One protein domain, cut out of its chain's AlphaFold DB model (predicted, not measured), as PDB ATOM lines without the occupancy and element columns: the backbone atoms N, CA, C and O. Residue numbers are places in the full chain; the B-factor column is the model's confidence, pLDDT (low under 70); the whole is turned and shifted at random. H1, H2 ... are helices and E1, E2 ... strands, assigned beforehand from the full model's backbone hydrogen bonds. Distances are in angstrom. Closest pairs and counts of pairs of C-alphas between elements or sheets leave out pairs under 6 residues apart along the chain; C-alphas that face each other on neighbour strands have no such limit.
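AT A GLANCE: This is residues 200 to 311 of the 315 residues of an uncharacterized protein of Eumeta variegata (UniProt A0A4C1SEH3). Little regular structure is present: mostly loops surround a small hairpin, E1 and E2, with H1 near it and the end of H1 meeting H3 about perpendicular, at Met 241 and Thr 303, while a long loop, residues 243 to 270, reaches away to H2, far from the other helices. The 112 printed residues hold E1, E2, H1, H2, H3 in that order, an antiparallel two-stranded sheet, mixed class, with 37 residues in named elements. The whole is compact, radius of gyration of the C-alphas 14.9 A, spanning 48 by 38 by 22 A.

IN THESE COORDINATES: E1, residues 204 to 207, begins at C-alpha 204 (34.534, -39.740, 10.210). E2 is residues 222 to 227, 16.8 A; H1 233 to 242, 14.5 A; H2 271 to 276. H3, 299 to 309, 15.6 A, ends at C-alpha 309 (26.048, -30.985, 30.832).

HOW THE PARTS SIT: In hairpin E1 and E2, N 204 and O 226 are 2.9 A apart. H1 and H3 touch about perpendicular at 74 degrees, closest C-alphas Met 241 and Thr 303, 4.5 A. H2 and H3 have every O i to N i+4 pair within hydrogen-bond range, H1 4 of 6. H2 and E1 are apart.

THE WHOLE: C-alphas 232 and 266 are farthest apart, 47.8 A. The printed part has no cut; links E1 to E2, H1 to H2 and H2 to H3 are long. No printed residue is under 70 in pLDDT.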
ATOM      1  N   THR A 200      33.858 -30.635  13.127       92.62
ATOM      2  CA  THR A 200      33.205 -31.924  13.419       92.62
ATOM      3  C   THR A 200      32.592 -32.583  12.183       92.62
ATOM      4  O   THR A 200      32.570 -33.809  12.111       92.62
ATOM      5  N   GLN A 201      32.166 -31.805  11.180       92.06
ATOM      6  CA  GLN A 201      31.686 -32.331   9.895       92.06
ATOM      7  C   GLN A 201      32.782 -33.038   9.079       92.06
ATOM      8  O   GLN A 201      32.467 -33.718   8.103       92.06
ATOM      9  N   LEU A 202      34.056 -32.879   9.462       91.94
ATOM     10  CA  LEU A 202      35.214 -33.520   8.841       91.94
ATOM     11  C   LEU A 202      35.699 -34.774   9.586       91.94
ATOM     12  O   LEU A 202      36.646 -35.418   9.135       91.94
ATOM     13  N   ILE A 203      35.082 -35.120  10.720       93.75
ATOM     14  CA  ILE A 203      35.482 -36.270  11.540       93.75
ATOM     15  C   ILE A 203      34.607 -37.468  11.192       93.75
ATOM     16  O   ILE A 203      33.429 -37.504  11.542       93.75
ATOM     17  N   LYS A 204      35.203 -38.480  10.557       94.75
ATOM     18  CA  LYS A 204      34.534 -39.740  10.210       94.75
ATOM     19  C   LYS A 204      34.358 -40.592  11.456       94.75
ATOM     20  O   LYS A 204      35.325 -40.818  12.171       94.75
ATOM     21  N   LEU A 205      33.165 -41.117  11.695       95.69
ATOM     22  CA  LEU A 205      32.892 -42.024  12.809       95.69
ATOM     23  C   LEU A 205      32.633 -43.419  12.253       95.69
ATOM     24  O   LEU A 205      31.590 -43.672  11.657       95.69
ATOM     25  N   ILE A 206      33.595 -44.320  12.431       95.75
ATOM     26  CA  ILE A 206      33.525 -45.679  11.887       95.75
ATOM     27  C   ILE A 206      33.123 -46.638  13.012       95.75
ATOM     28  O   ILE A 206      33.840 -46.697  14.020       95.75
ATOM     29  N   PRO A 207      32.007 -47.379  12.882       96.12
ATOM     30  CA  PRO A 207      31.632 -48.410  13.839       96.12
ATOM     31  C   PRO A 207      32.745 -49.435  14.060       96.12
ATOM     32  O   PRO A 207      33.486 -49.789  13.144       96.12
ATOM     33  N   THR A 208      32.866 -49.909  15.293       95.75
ATOM     34  CA  THR A 208      33.850 -50.926  15.684       95.75
ATOM     35  C   THR A 208      33.230 -52.321  15.730       95.75
ATOM     36  O   THR A 208      32.007 -52.473  15.720       95.75
ATOM     37  N   THR A 209      34.078 -53.343  15.838       94.12
ATOM     38  CA  THR A 209      33.668 -54.745  16.017       94.12
ATOM     39  C   THR A 209      33.079 -55.040  17.399       94.12
ATOM     40  O   THR A 209      32.550 -56.121  17.599       94.12
ATOM     41  N   GLU A 210      33.141 -54.093  18.343       94.19
ATOM     42  CA  GLU A 210      32.551 -54.212  19.689       94.19
ATOM     43  C   GLU A 210      31.007 -54.184  19.657       94.19
ATOM     44  O   GLU A 210      30.340 -54.446  20.656       94.19
ATOM     45  N   ASN A 211      30.415 -53.827  18.514       95.06
ATOM     46  CA  ASN A 211      28.971 -53.828  18.333       95.06
ATOM     47  C   ASN A 211      28.485 -55.244  18.009       95.06
ATOM     48  O   ASN A 211      28.682 -55.722  16.896       95.06
ATOM     49  N   GLU A 212      27.809 -55.883  18.961       94.75
ATOM     50  CA  GLU A 212      27.272 -57.245  18.795       94.75
ATOM     51  C   GLU A 212      25.737 -57.290  18.813       94.75
ATOM     52  O   GLU A 212      25.122 -58.178  18.229       94.75
ATOM     53  N   ASN A 213      25.089 -56.321  19.465       94.44
ATOM     54  CA  ASN A 213      23.634 -56.282  19.568       94.44
ATOM     55  C   ASN A 213      23.003 -55.770  18.264       94.44
ATOM     56  O   ASN A 213      23.017 -54.562  18.007       94.44
ATOM     57  N   LEU A 214      22.372 -56.683  17.519       92.31
ATOM     58  CA  LEU A 214      21.682 -56.432  16.245       92.31
ATOM     59  C   LEU A 214      20.592 -55.350  16.331       92.31
ATOM     60  O   LEU A 214      20.319 -54.665  15.355       92.31
ATOM     61  N   GLN A 215      20.006 -55.132  17.512       90.19
ATOM     62  CA  GLN A 215      18.961 -54.123  17.725       90.19
ATOM     63  C   GLN A 215      19.520 -52.701  17.919       90.19
ATOM     64  O   GLN A 215      18.770 -51.737  18.101       90.19
ATOM     65  N   THR A 216      20.845 -52.538  17.933       93.06
ATOM     66  CA  THR A 216      21.477 -51.235  18.152       93.06
ATOM     67  C   THR A 216      21.401 -50.396  16.884       93.06
ATOM     68  O   THR A 216      22.043 -50.716  15.892       93.06
ATOM     69  N   LYS A 217      20.679 -49.271  16.928       92.69
ATOM     70  CA  LYS A 217      20.660 -48.301  15.819       92.69
ATOM     71  C   LYS A 217      22.058 -47.804  15.468       92.69
ATOM     72  O   LYS A 217      22.868 -47.554  16.361       92.69
ATOM     73  N   TRP A 218      22.285 -47.529  14.186       92.56
ATOM     74  CA  TRP A 218      23.559 -47.021  13.671       92.56
ATOM     75  C   TRP A 218      24.037 -45.723  14.346       92.56
ATOM     76  O   TRP A 218      25.233 -45.523  14.534       92.56
ATOM     77  N   THR A 219      23.109 -44.885  14.810       92.06
ATOM     78  CA  THR A 219      23.398 -43.647  15.555       92.06
ATOM     79  C   THR A 219      23.824 -43.864  17.012       92.06
ATOM     80  O   THR A 219      24.241 -42.919  17.676       92.06
ATOM     81  N   ASN A 220      23.738 -45.095  17.525       94.19
ATOM     82  CA  ASN A 220      24.042 -45.452  18.913       94.19
ATOM     83  C   ASN A 220      25.254 -46.385  19.061       94.19
ATOM     84  O   ASN A 220      25.577 -46.769  20.187       94.19
ATOM     85  N   LEU A 221      25.906 -46.745  17.954       95.31
ATOM     86  CA  LEU A 221      27.015 -47.698  17.934       95.31
ATOM     87  C   LEU A 221      28.245 -47.188  18.696       95.31
ATOM     88  O   LEU A 221      28.427 -45.990  18.926       95.31
ATOM     89  N   ILE A 222      29.116 -48.122  19.064       97.12
ATOM     90  CA  ILE A 222      30.492 -47.835  19.461       97.12
ATOM     91  C   ILE A 222      31.280 -47.531  18.192       97.12
ATOM     92  O   ILE A 222      31.448 -48.406  17.337       97.12
ATOM     93  N   ALA A 223      31.760 -46.297  18.071       97.06
ATOM     94  CA  ALA A 223      32.457 -45.807  16.891       97.06
ATOM     95  C   ALA A 223      33.821 -45.212  17.247       97.06
ATOM     96  O   ALA A 223      34.037 -44.685  18.344       97.06
ATOM     97  N   ARG A 224      34.746 -45.286  16.290       96.50
ATOM     98  CA  ARG A 224      36.064 -44.659  16.354       96.50
ATOM     99  C   ARG A 224      36.123 -43.456  15.406       96.50
ATOM    100  O   ARG A 224      35.766 -43.608  14.234       96.50
ATOM    101  N   PRO A 225      36.578 -42.283  15.876       96.31
ATOM    102  CA  PRO A 225      36.717 -41.099  15.054       96.31
ATOM    103  C   PRO A 225      38.024 -41.175  14.265       96.31
ATOM    104  O   PRO A 225      39.070 -41.512  14.823       96.31
ATOM    105  N   TYR A 226      37.957 -40.826  12.987       95.12
ATOM    106  CA  TYR A 226      39.078 -40.733  12.063       95.12
ATOM    107  C   TYR A 226      39.090 -39.379  11.365       95.12
ATOM    108  O   TYR A 226      38.044 -38.796  11.072       95.12
ATOM    109  N   MET A 227      40.295 -38.858  11.158       93.19
ATOM    110  CA  MET A 227      40.502 -37.446  10.871       93.19
ATOM    111  C   MET A 227      41.711 -37.272   9.951       93.19
ATOM    112  O   MET A 227      42.730 -37.952  10.115       93.19
ATOM    113  N   SER A 228      41.629 -36.330   9.014       90.69
ATOM    114  CA  SER A 228      42.754 -35.976   8.141       90.69
ATOM    115  C   SER A 228      43.744 -35.016   8.804       90.69
ATOM    116  O   SER A 228      44.939 -35.061   8.520       90.69
ATOM    117  N   ASN A 229      43.258 -34.178   9.718       88.19
ATOM    118  CA  ASN A 229      44.042 -33.222  10.492       88.19
ATOM    119  C   ASN A 229      43.877 -33.499  11.985       88.19
ATOM    120  O   ASN A 229      42.883 -34.086  12.404       88.19
ATOM    121  N   THR A 230      44.830 -33.050  12.796       88.31
ATOM    122  CA  THR A 230      44.672 -33.059  14.252       88.31
ATOM    123  C   THR A 230      43.564 -32.085  14.658       88.31
ATOM    124  O   THR A 230      43.641 -30.897  14.331       88.31
ATOM    125  N   GLU A 231      42.578 -32.561  15.414       91.25
ATOM    126  CA  GLU A 231      41.582 -31.712  16.080       91.25
ATOM    127  C   GLU A 231      41.716 -31.801  17.594       91.25
ATOM    128  O   GLU A 231      42.363 -32.689  18.151       91.25
ATOM    129  N   THR A 232      41.087 -30.847  18.269       92.25
ATOM    130  CA  THR A 232      41.062 -30.815  19.727       92.25
ATOM    131  C   THR A 232      40.221 -31.964  20.286       92.25
ATOM    132  O   THR A 232      39.264 -32.421  19.659       92.25
ATOM    133  N   LEU A 233      40.509 -32.378  21.524       90.44
ATOM    134  CA  LEU A 233      39.676 -33.353  22.239       90.44
ATOM    135  C   LEU A 233      38.216 -32.893  22.370       90.44
ATOM    136  O   LEU A 233      37.313 -33.726  22.389       90.44
ATOM    137  N   ALA A 234      37.975 -31.580  22.443       90.38
ATOM    138  CA  ALA A 234      36.629 -31.023  22.485       90.38
ATOM    139  C   ALA A 234      35.886 -31.245  21.159       90.38
ATOM    140  O   ALA A 234      34.751 -31.715  21.178       90.38
ATOM    141  N   THR A 235      36.541 -30.989  20.024       92.38
ATOM    142  CA  THR A 235      35.992 -31.248  18.684       92.38
ATOM    143  C   THR A 235      35.716 -32.738  18.481       92.38
ATOM    144  O   THR A 235      34.629 -33.110  18.051       92.38
ATOM    145  N   ILE A 236      36.661 -33.604  18.859       92.94
ATOM    146  CA  ILE A 236      36.481 -35.063  18.787       92.94
ATOM    147  C   ILE A 236      35.314 -35.500  19.681       92.94
ATOM    148  O   ILE A 236      34.479 -36.295  19.272       92.94
ATOM    149  N   GLY A 237      35.201 -34.961  20.896       91.25
ATOM    150  CA  GLY A 237      34.063 -35.237  21.772       91.25
ATOM    151  C   GLY A 237      32.732 -34.787  21.162       91.25
ATOM    152  O   GLY A 237      31.752 -35.528  21.209       91.25
ATOM    153  N   ALA A 238      32.703 -33.599  20.558       91.81
ATOM    154  CA  ALA A 238      31.519 -33.042  19.915       91.81
ATOM    155  C   ALA A 238      31.089 -33.837  18.672       91.81
ATOM    156  O   ALA A 238      29.886 -33.951  18.438       91.81
ATOM    157  N   SER A 239      32.019 -34.449  17.921       93.88
ATOM    158  CA  SER A 239      31.661 -35.258  16.748       93.88
ATOM    159  C   SER A 239      30.760 -36.435  17.111       93.88
ATOM    160  O   SER A 239      29.856 -36.744  16.344       93.88
ATOM    161  N   TYR A 240      30.924 -37.037  18.295       93.00
ATOM    162  CA  TYR A 240      30.012 -38.082  18.778       93.00
ATOM    163  C   TYR A 240      28.583 -37.582  19.012       93.00
ATOM    164  O   TYR A 240      27.641 -38.351  18.878       93.00
ATOM    165  N   MET A 241      28.405 -36.313  19.381       90.00
ATOM    166  CA  MET A 241      27.072 -35.744  19.586       90.00
ATOM    167  C   MET A 241      26.390 -35.416  18.263       90.00
ATOM    168  O   MET A 241      25.202 -35.686  18.108       90.00
ATOM    169  N   VAL A 242      27.126 -34.805  17.331       90.12
ATOM    170  CA  VAL A 242      26.544 -34.337  16.065       90.12
ATOM    171  C   VAL A 242      26.481 -35.425  15.000       90.12
ATOM    172  O   VAL A 242      25.557 -35.442  14.202       90.12
ATOM    173  N   GLY A 243      27.427 -36.364  14.981       91.06
ATOM    174  CA  GLY A 243      27.301 -37.576  14.182       91.06
ATOM    175  C   GLY A 243      27.249 -37.391  12.660       91.06
ATOM    176  O   GLY A 243      26.812 -38.302  11.961       91.06
ATOM    177  N   PHE A 244      27.681 -36.248  12.119       90.31
ATOM    178  CA  PHE A 244      27.470 -35.920  10.701       90.31
ATOM    179  C   PHE A 244      28.100 -36.908   9.708       90.31
ATOM    180  O   PHE A 244      27.583 -37.074   8.608       90.31
ATOM    181  N   GLN A 245      29.195 -37.573  10.090       91.44
ATOM    182  CA  GLN A 245      29.927 -38.526   9.245       91.44
ATOM    183  C   GLN A 245      29.989 -39.930   9.872       91.44
ATOM    184  O   GLN A 245      31.021 -40.600   9.807       91.44
ATOM    185  N   ILE A 246      28.909 -40.388  10.520       93.62
ATOM    186  CA  ILE A 246      28.836 -41.771  11.027       93.62
ATOM    187  C   ILE A 246      28.625 -42.739   9.868       93.62
ATOM    188  O   ILE A 246      27.587 -42.698   9.208       93.62
ATOM    189  N   THR A 247      29.573 -43.642   9.644       94.38
ATOM    190  CA  THR A 247      29.486 -44.710   8.643       94.38
ATOM    191  C   THR A 247      28.404 -45.723   9.014       94.38
ATOM    192  O   THR A 247      28.344 -46.202  10.145       94.38
ATOM    193  N   LYS A 248      27.553 -46.072   8.050       95.06
ATOM    194  CA  LYS A 248      26.579 -47.158   8.183       95.06
ATOM    195  C   LYS A 248      27.264 -48.469   7.839       95.06
ATOM    196  O   LYS A 248      27.630 -48.684   6.686       95.06
ATOM    197  N   GLU A 249      27.429 -49.338   8.824       94.56
ATOM    198  CA  GLU A 249      27.946 -50.696   8.642       94.56
ATOM    199  C   GLU A 249      26.973 -51.708   9.249       94.56
ATOM    200  O   GLU A 249      26.314 -51.378  10.242       94.56
ATOM    201  N   PRO A 250      26.831 -52.907   8.654       95.12
ATOM    202  CA  PRO A 250      26.022 -53.962   9.246       95.12
ATOM    203  C   PRO A 250      26.625 -54.463  10.560       95.12
ATOM    204  O   PRO A 250      27.834 -54.386  10.780       95.12
ATOM    205  N   ILE A 251      25.778 -55.048  11.401       95.88
ATOM    206  CA  ILE A 251      26.202 -55.796  12.587       95.88
ATOM    207  C   ILE A 251      26.042 -57.275  12.253       95.88
ATOM    208  O   ILE A 251      24.935 -57.707  11.979       95.88
ATOM    209  N   GLN A 252      27.127 -58.053  12.226       93.56
ATOM    210  CA  GLN A 252      27.074 -59.484  11.865       93.56
ATOM    211  C   GLN A 252      26.344 -59.752  10.525       93.56
ATOM    212  O   GLN A 252      25.573 -60.697  10.405       93.56
ATOM    213  N   ASN A 253      26.588 -58.910   9.510       92.06
ATOM    214  CA  ASN A 253      25.901 -58.908   8.202       92.06
ATOM    215  C   ASN A 253      24.401 -58.555   8.232       92.06
ATOM    216  O   ASN A 253      23.746 -58.580   7.193       92.06
ATOM    217  N   ASP A 254      23.864 -58.159   9.383       94.31
ATOM    218  CA  ASP A 254      22.512 -57.635   9.524       94.31
ATOM    219  C   ASP A 254      22.491 -56.112   9.284       94.31
ATOM    220  O   ASP A 254      23.285 -55.356   9.852       94.31
ATOM    221  N   HIS A 255      21.579 -55.656   8.420       95.31
ATOM    222  CA  HIS A 255      21.429 -54.253   8.018       95.31
ATOM    223  C   HIS A 255      20.287 -53.510   8.739       95.31
ATOM    224  O   HIS A 255      20.076 -52.318   8.495       95.31
ATOM    225  N   THR A 256      19.538 -54.172   9.628       94.69
ATOM    226  CA  THR A 256      18.390 -53.598  10.361       94.69
ATOM    227  C   THR A 256      18.762 -52.382  11.204       94.69
ATOM    228  O   THR A 256      17.906 -51.549  11.500       94.69
ATOM    229  N   ASN A 257      20.035 -52.223  11.563       94.06
ATOM    230  CA  ASN A 257      20.515 -51.101  12.356       94.06
ATOM    231  C   ASN A 257      20.445 -49.744  11.636       94.06
ATOM    232  O   ASN A 257      20.406 -48.723  12.325       94.06
ATOM    233  N   TRP A 258      20.438 -49.708  10.297       94.12
ATOM    234  CA  TRP A 258      20.316 -48.474   9.501       94.12
ATOM    235  C   TRP A 258      19.249 -48.529   8.406       94.12
ATOM    236  O   TRP A 258      18.794 -47.474   7.970       94.12
ATOM    237  N   TYR A 259      18.827 -49.716   7.966       95.44
ATOM    238  CA  TYR A 259      17.891 -49.854   6.854       95.44
ATOM    239  C   TYR A 259      16.504 -49.263   7.204       95.44
ATOM    240  O   TYR A 259      15.951 -49.595   8.261       95.44
ATOM    241  N   PRO A 260      15.921 -48.381   6.364       95.06
ATOM    242  CA  PRO A 260      14.726 -47.598   6.703       95.06
ATOM    243  C   PRO A 260      13.407 -48.337   6.466       95.06
ATOM    244  O   PRO A 260      12.341 -47.780   6.730       95.06
ATOM    245  N   LEU A 261      13.456 -49.570   5.957       95.62
ATOM    246  CA  LEU A 261      12.293 -50.410   5.685       95.62
ATOM    247  C   LEU A 261      12.406 -51.740   6.441       95.62
ATOM    248  O   LEU A 261      13.499 -52.153   6.814       95.62
ATOM    249  N   GLU A 262      11.290 -52.416   6.692       94.81
ATOM    250  CA  GLU A 262      11.314 -53.748   7.299       94.81
ATOM    251  C   GLU A 262      11.931 -54.755   6.325       94.81
ATOM    252  O   GLU A 262      11.558 -54.809   5.148       94.81
ATOM    253  N   ILE A 263      12.884 -55.545   6.820       94.81
ATOM    254  CA  ILE A 263      13.545 -56.607   6.060       94.81
ATOM    255  C   ILE A 263      12.721 -57.881   6.231       94.81
ATOM    256  O   ILE A 263      12.519 -58.346   7.350       94.81
ATOM    257  N   THR A 264      12.253 -58.448   5.122       94.12
ATOM    258  CA  THR A 264      11.509 -59.715   5.098       94.12
ATOM    259  C   THR A 264      12.052 -60.609   3.991       94.12
ATOM    260  O   THR A 264      12.728 -60.122   3.086       94.12
ATOM    261  N   GLU A 265      11.739 -61.906   4.014       91.81
ATOM    262  CA  GLU A 265      12.136 -62.828   2.935       91.81
ATOM    263  C   GLU A 265      11.611 -62.380   1.565       91.81
ATOM    264  O   GLU A 265      12.329 -62.434   0.572       91.81
ATOM    265  N   ALA A 266      10.373 -61.876   1.520       92.50
ATOM    266  CA  ALA A 266       9.765 -61.351   0.300       92.50
ATOM    267  C   ALA A 266      10.409 -60.038  -0.173       92.50
ATOM    268  O   ALA A 266      10.339 -59.709  -1.354       92.50
ATOM    269  N   ASN A 267      11.018 -59.275   0.738       91.81
ATOM    270  CA  ASN A 267      11.624 -57.990   0.432       91.81
ATOM    271  C   ASN A 267      12.984 -57.825   1.149       91.81
ATOM    272  O   ASN A 267      13.093 -57.065   2.126       91.81
ATOM    273  N   PRO A 268      14.041 -58.508   0.679       93.69
ATOM    274  CA  PRO A 268      15.369 -58.396   1.270       93.69
ATOM    275  C   PRO A 268      15.996 -57.018   1.001       93.69
ATOM    276  O   PRO A 268      15.499 -56.210   0.207       93.69
ATOM    277  N   VAL A 269      17.110 -56.729   1.676       93.81
ATOM    278  CA  VAL A 269      17.968 -55.588   1.324       93.81
ATOM    279  C   VAL A 269      18.708 -55.932   0.038       93.81
ATOM    280  O   VAL A 269      19.298 -57.004  -0.069       93.81
ATOM    281  N   THR A 270      18.685 -55.032  -0.943       93.94
ATOM    282  CA  THR A 270      19.395 -55.249  -2.207       93.94
ATOM    283  C   THR A 270      20.820 -54.716  -2.136       93.94
ATOM    284  O   THR A 270      21.111 -53.746  -1.432       93.94
ATOM    285  N   GLU A 271      21.716 -55.311  -2.920       95.19
ATOM    286  CA  GLU A 271      23.116 -54.882  -2.984       95.19
ATOM    287  C   GLU A 271      23.252 -53.413  -3.420       95.19
ATOM    288  O   GLU A 271      24.093 -52.682  -2.906       95.19
ATOM    289  N   ALA A 272      22.366 -52.935  -4.298       95.25
ATOM    290  CA  ALA A 272      22.342 -51.539  -4.731       95.25
ATOM    291  C   ALA A 272      22.142 -50.558  -3.558       95.25
ATOM    292  O   ALA A 272      22.823 -49.534  -3.487       95.25
ATOM    293  N   TRP A 273      21.271 -50.895  -2.599       95.19
ATOM    294  CA  TRP A 273      21.084 -50.097  -1.382       95.19
ATOM    295  C   TRP A 273      22.315 -50.159  -0.479       95.19
ATOM    296  O   TRP A 273      22.763 -49.136   0.043       95.19
ATOM    297  N   VAL A 274      22.902 -51.348  -0.319       95.88
ATOM    298  CA  VAL A 274      24.131 -51.525   0.466       95.88
ATOM    299  C   VAL A 274      25.259 -50.680  -0.123       95.88
ATOM    300  O   VAL A 274      25.919 -49.950   0.616       95.88
ATOM    301  N   ASN A 275      25.445 -50.701  -1.441       94.62
ATOM    302  CA  ASN A 275      26.506 -49.975  -2.135       94.62
ATOM    303  C   ASN A 275      26.342 -48.444  -2.048       94.62
ATOM    304  O   ASN A 275      27.339 -47.722  -2.051       94.62
ATOM    305  N   ASN A 276      25.113 -47.932  -1.900       93.81
ATOM    306  CA  ASN A 276      24.841 -46.492  -1.792       93.81
ATOM    307  C   ASN A 276      24.769 -45.970  -0.337       93.81
ATOM    308  O   ASN A 276      24.922 -44.771  -0.105       93.81
ATOM    309  N   ARG A 277      24.642 -46.836   0.679       93.25
ATOM    310  CA  ARG A 277      24.417 -46.432   2.089       93.25
ATOM    311  C   ARG A 277      25.344 -45.324   2.613       93.25
ATOM    312  O   ARG A 277      24.916 -44.480   3.394       93.25
ATOM    313  N   ASN A 278      26.600 -45.306   2.158       93.12
ATOM    314  CA  ASN A 278      27.635 -44.367   2.589       93.12
ATOM    315  C   ASN A 278      28.019 -43.318   1.527       93.12
ATOM    316  O   ASN A 278      28.950 -42.549   1.758       93.12
ATOM    317  N   ALA A 279      27.313 -43.226   0.393       88.88
ATOM    318  CA  ALA A 279      27.693 -42.356  -0.729       88.88
ATOM    319  C   ALA A 279      27.826 -40.869  -0.347       88.88
ATOM    320  O   ALA A 279      28.627 -40.147  -0.936       88.88
ATOM    321  N   ARG A 280      27.085 -40.426   0.676       85.50
ATOM    322  CA  ARG A 280      27.091 -39.049   1.196       85.50
ATOM    323  C   ARG A 280      28.237 -38.713   2.157       85.50
ATOM    324  O   ARG A 280      28.362 -37.560   2.550       85.50
ATOM    325  N   ARG A 281      29.076 -39.692   2.509       86.88
ATOM    326  CA  ARG A 281      30.234 -39.528   3.413       86.88
ATOM    327  C   ARG A 281      31.545 -39.254   2.681       86.88
ATOM    328  O   ARG A 281      32.620 -39.344   3.272       86.88
ATOM    329  N   ARG A 282      31.471 -38.979   1.376       83.38
ATOM    330  CA  ARG A 282      32.637 -38.578   0.586       83.38
ATOM    331  C   ARG A 282      33.077 -37.193   1.034       83.38
ATOM    332  O   ARG A 282      32.276 -36.258   1.022       83.38
ATOM    333  N   MET A 283      34.337 -37.082   1.426       85.75
ATOM    334  CA  MET A 283      34.936 -35.811   1.801       85.75
ATOM    335  C   MET A 283      35.628 -35.185   0.586       85.75
ATOM    336  O   MET A 283      35.885 -35.870  -0.401       85.75
ATOM    337  N   PRO A 284      35.949 -33.880   0.625       84.44
ATOM    338  CA  PRO A 284      36.827 -33.286  -0.373       84.44
ATOM    339  C   PRO A 284      38.185 -34.000  -0.435       84.44
ATOM    340  O   PRO A 284      38.663 -34.532   0.574       84.44
ATOM    341  N   ASP A 285      38.839 -33.950  -1.596       83.38
ATOM    342  CA  ASP A 285      40.149 -34.572  -1.807       83.38
ATOM    343  C   ASP A 285      41.147 -34.207  -0.696       83.38
ATOM    344  O   ASP A 285      41.275 -33.053  -0.278       83.38
ATOM    345  N   GLY A 286      41.855 -35.219  -0.190       84.44
ATOM    346  CA  GLY A 286      42.802 -35.086   0.919       84.44
ATOM    347  C   GLY A 286      42.178 -35.152   2.319       84.44
ATOM    348  O   GLY A 286      42.892 -35.473   3.270       84.44
ATOM    349  N   PHE A 287      40.864 -34.946   2.460       86.25
ATOM    350  CA  PHE A 287      40.137 -35.139   3.726       86.25
ATOM    351  C   PHE A 287      39.613 -36.561   3.905       86.25
ATOM    352  O   PHE A 287      39.189 -36.933   4.997       86.25
ATOM    353  N   ASP A 288      39.702 -37.384   2.861       82.75
ATOM    354  CA  ASP A 288      39.315 -38.784   2.951       82.75
ATOM    355  C   ASP A 288      40.342 -39.680   3.657       82.75
ATOM    356  O   ASP A 288      39.999 -40.798   4.049       82.75
ATOM    357  N   VAL A 289      41.567 -39.185   3.857       86.44
ATOM    358  CA  VAL A 289      42.678 -39.938   4.449       86.44
ATOM    359  C   VAL A 289      42.577 -39.959   5.975       86.44
ATOM    360  O   VAL A 289      42.588 -38.919   6.629       86.44
ATOM    361  N   ASN A 290      42.580 -41.162   6.546       89.94
ATOM    362  CA  ASN A 290      42.558 -41.390   7.990       89.94
ATOM    363  C   ASN A 290      43.974 -41.275   8.581       89.94
ATOM    364  O   ASN A 290      44.660 -42.282   8.745       89.94
ATOM    365  N   ARG A 291      44.434 -40.053   8.873       91.88
ATOM    366  CA  ARG A 291      45.784 -39.810   9.423       91.88
ATOM    367  C   ARG A 291      45.834 -39.898  10.943       91.88
ATOM    368  O   ARG A 291      46.822 -40.363  11.499       91.88
ATOM    369  N   PHE A 292      44.773 -39.446  11.600       92.44
ATOM    370  CA  PHE A 292      44.641 -39.448  13.051       92.44
ATOM    371  C   PHE A 292      43.385 -40.213  13.448       92.44
ATOM    372  O   PHE A 292      42.384 -40.203  12.726       92.44
ATOM    373  N   CYS A 293      43.434 -40.857  14.610       92.88
ATOM    374  CA  CYS A 293      42.285 -41.522  15.200       92.88
ATOM    375  C   CYS A 293      42.177 -41.217  16.693       92.88
ATOM    376  O   CYS A 293      43.185 -41.046  17.380       92.88
ATOM    377  N   GLY A 294      40.945 -41.175  17.191       89.75
ATOM    378  CA  GLY A 294      40.670 -41.130  18.626       89.75
ATOM    379  C   GLY A 294      40.416 -42.515  19.217       89.75
ATOM    380  O   GLY A 294      40.468 -43.540  18.534       89.75
ATOM    381  N   ILE A 295      40.105 -42.528  20.511       91.38
ATOM    382  CA  ILE A 295      39.651 -43.724  21.233       91.38
ATOM    383  C   ILE A 295      38.230 -44.066  20.763       91.38
ATOM    384  O   ILE A 295      37.472 -43.154  20.450       91.38
ATOM    385  N   SER A 296      37.868 -45.350  20.678       94.25
ATOM    386  CA  SER A 296      36.478 -45.747  20.421       94.25
ATOM    387  C   SER A 296      35.581 -45.431  21.619       94.25
ATOM    388  O   SER A 296      35.998 -45.537  22.768       94.25
ATOM    389  N   ASP A 297      34.336 -45.034  21.358       94.69
ATOM    390  CA  ASP A 297      33.350 -44.820  22.418       94.69
ATOM    391  C   ASP A 297      31.928 -45.009  21.883       94.69
ATOM    392  O   ASP A 297      31.678 -44.931  20.678       94.69
ATOM    393  N   SER A 298      30.981 -45.241  22.788       93.56
ATOM    394  CA  SER A 298      29.563 -45.283  22.466       93.56
ATOM    395  C   SER A 298      29.055 -43.881  22.142       93.56
ATOM    396  O   SER A 298      29.035 -42.985  22.993       93.56
ATOM    397  N   MET A 299      28.550 -43.728  20.918       94.12
ATOM    398  CA  MET A 299      27.849 -42.529  20.451       94.12
ATOM    399  C   MET A 299      26.730 -42.131  21.415       94.12
ATOM    400  O   MET A 299      26.649 -40.986  21.857       94.12
ATOM    401  N   LYS A 300      25.920 -43.107  21.838       93.44
ATOM    402  CA  LYS A 300      24.834 -42.899  22.801       93.44
ATOM    403  C   LYS A 300      25.348 -42.355  24.134       93.44
ATOM    404  O   LYS A 300      24.788 -41.393  24.661       93.44
ATOM    405  N   ASN A 301      26.403 -42.950  24.694       92.81
ATOM    406  CA  ASN A 301      26.929 -42.527  25.993       92.81
ATOM    407  C   ASN A 301      27.547 -41.131  25.926       92.81
ATOM    408  O   ASN A 301      27.289 -40.313  26.811       92.81
ATOM    409  N   ARG A 302      28.302 -40.827  24.864       92.19
ATOM    410  CA  ARG A 302      28.895 -39.501  24.653       92.19
ATOM    411  C   ARG A 302      27.844 -38.423  24.440       92.19
ATOM    412  O   ARG A 302      27.905 -37.398  25.119       92.19
ATOM    413  N   THR A 303      26.846 -38.680  23.598       91.69
ATOM    414  CA  THR A 303      25.705 -37.777  23.407       91.69
ATOM    415  C   THR A 303      24.982 -37.531  24.725       91.69
ATOM    416  O   THR A 303      24.784 -36.381  25.107       91.69
ATOM    417  N   ASN A 304      24.675 -38.581  25.492       92.12
ATOM    418  CA  ASN A 304      24.033 -38.437  26.799       92.12
ATOM    419  C   ASN A 304      24.883 -37.629  27.787       92.12
ATOM    420  O   ASN A 304      24.355 -36.774  28.496       92.12
ATOM    421  N   ALA A 305      26.191 -37.881  27.847       92.12
ATOM    422  CA  ALA A 305      27.098 -37.154  28.728       92.12
ATOM    423  C   ALA A 305      27.173 -35.662  28.365       92.12
ATOM    424  O   ALA A 305      27.157 -34.818  29.262       92.12
ATOM    425  N   LEU A 306      27.215 -35.330  27.071       90.50
ATOM    426  CA  LEU A 306      27.227 -33.949  26.590       90.50
ATOM    427  C   LEU A 306      25.887 -33.253  26.839       90.50
ATOM    428  O   LEU A 306      25.870 -32.190  27.451       90.50
ATOM    429  N   VAL A 307      24.766 -33.877  26.473       90.81
ATOM    430  CA  VAL A 307      23.421 -33.317  26.688       90.81
ATOM    431  C   VAL A 307      23.148 -33.080  28.175       90.81
ATOM    432  O   VAL A 307      22.617 -32.032  28.533       90.81
ATOM    433  N   ARG A 308      23.572 -33.989  29.065       92.00
ATOM    434  CA  ARG A 308      23.433 -33.806  30.522       92.00
ATOM    435  C   ARG A 308      24.155 -32.564  31.040       92.00
ATOM    436  O   ARG A 308      23.642 -31.916  31.943       92.00
ATOM    437  N   ARG A 309      25.307 -32.206  30.464       91.06
ATOM    438  CA  ARG A 309      26.048 -30.985  30.832       91.06
ATOM    439  C   ARG A 309      25.354 -29.698  30.377       91.06
ATOM    440  O   ARG A 309      25.687 -28.636  30.886       91.06
ATOM    441  N   LEU A 310      24.412 -29.790  29.436       92.06
ATOM    442  CA  LEU A 310      23.628 -28.655  28.933       92.06
ATOM    443  C   LEU A 310      22.320 -28.443  29.713       92.06
ATOM    444  O   LEU A 310      21.626 -27.448  29.492       92.06
ATOM    445  N   ILE A 311      21.958 -29.367  30.611       93.12
ATOM    446  CA  ILE A 311      20.794 -29.207  31.487       93.12
ATOM    447  C   ILE A 311      21.067 -28.041  32.440       93.12
ATOM    448  O   ILE A 311      22.132 -27.966  33.054       93.12
TER     449      ILE A 311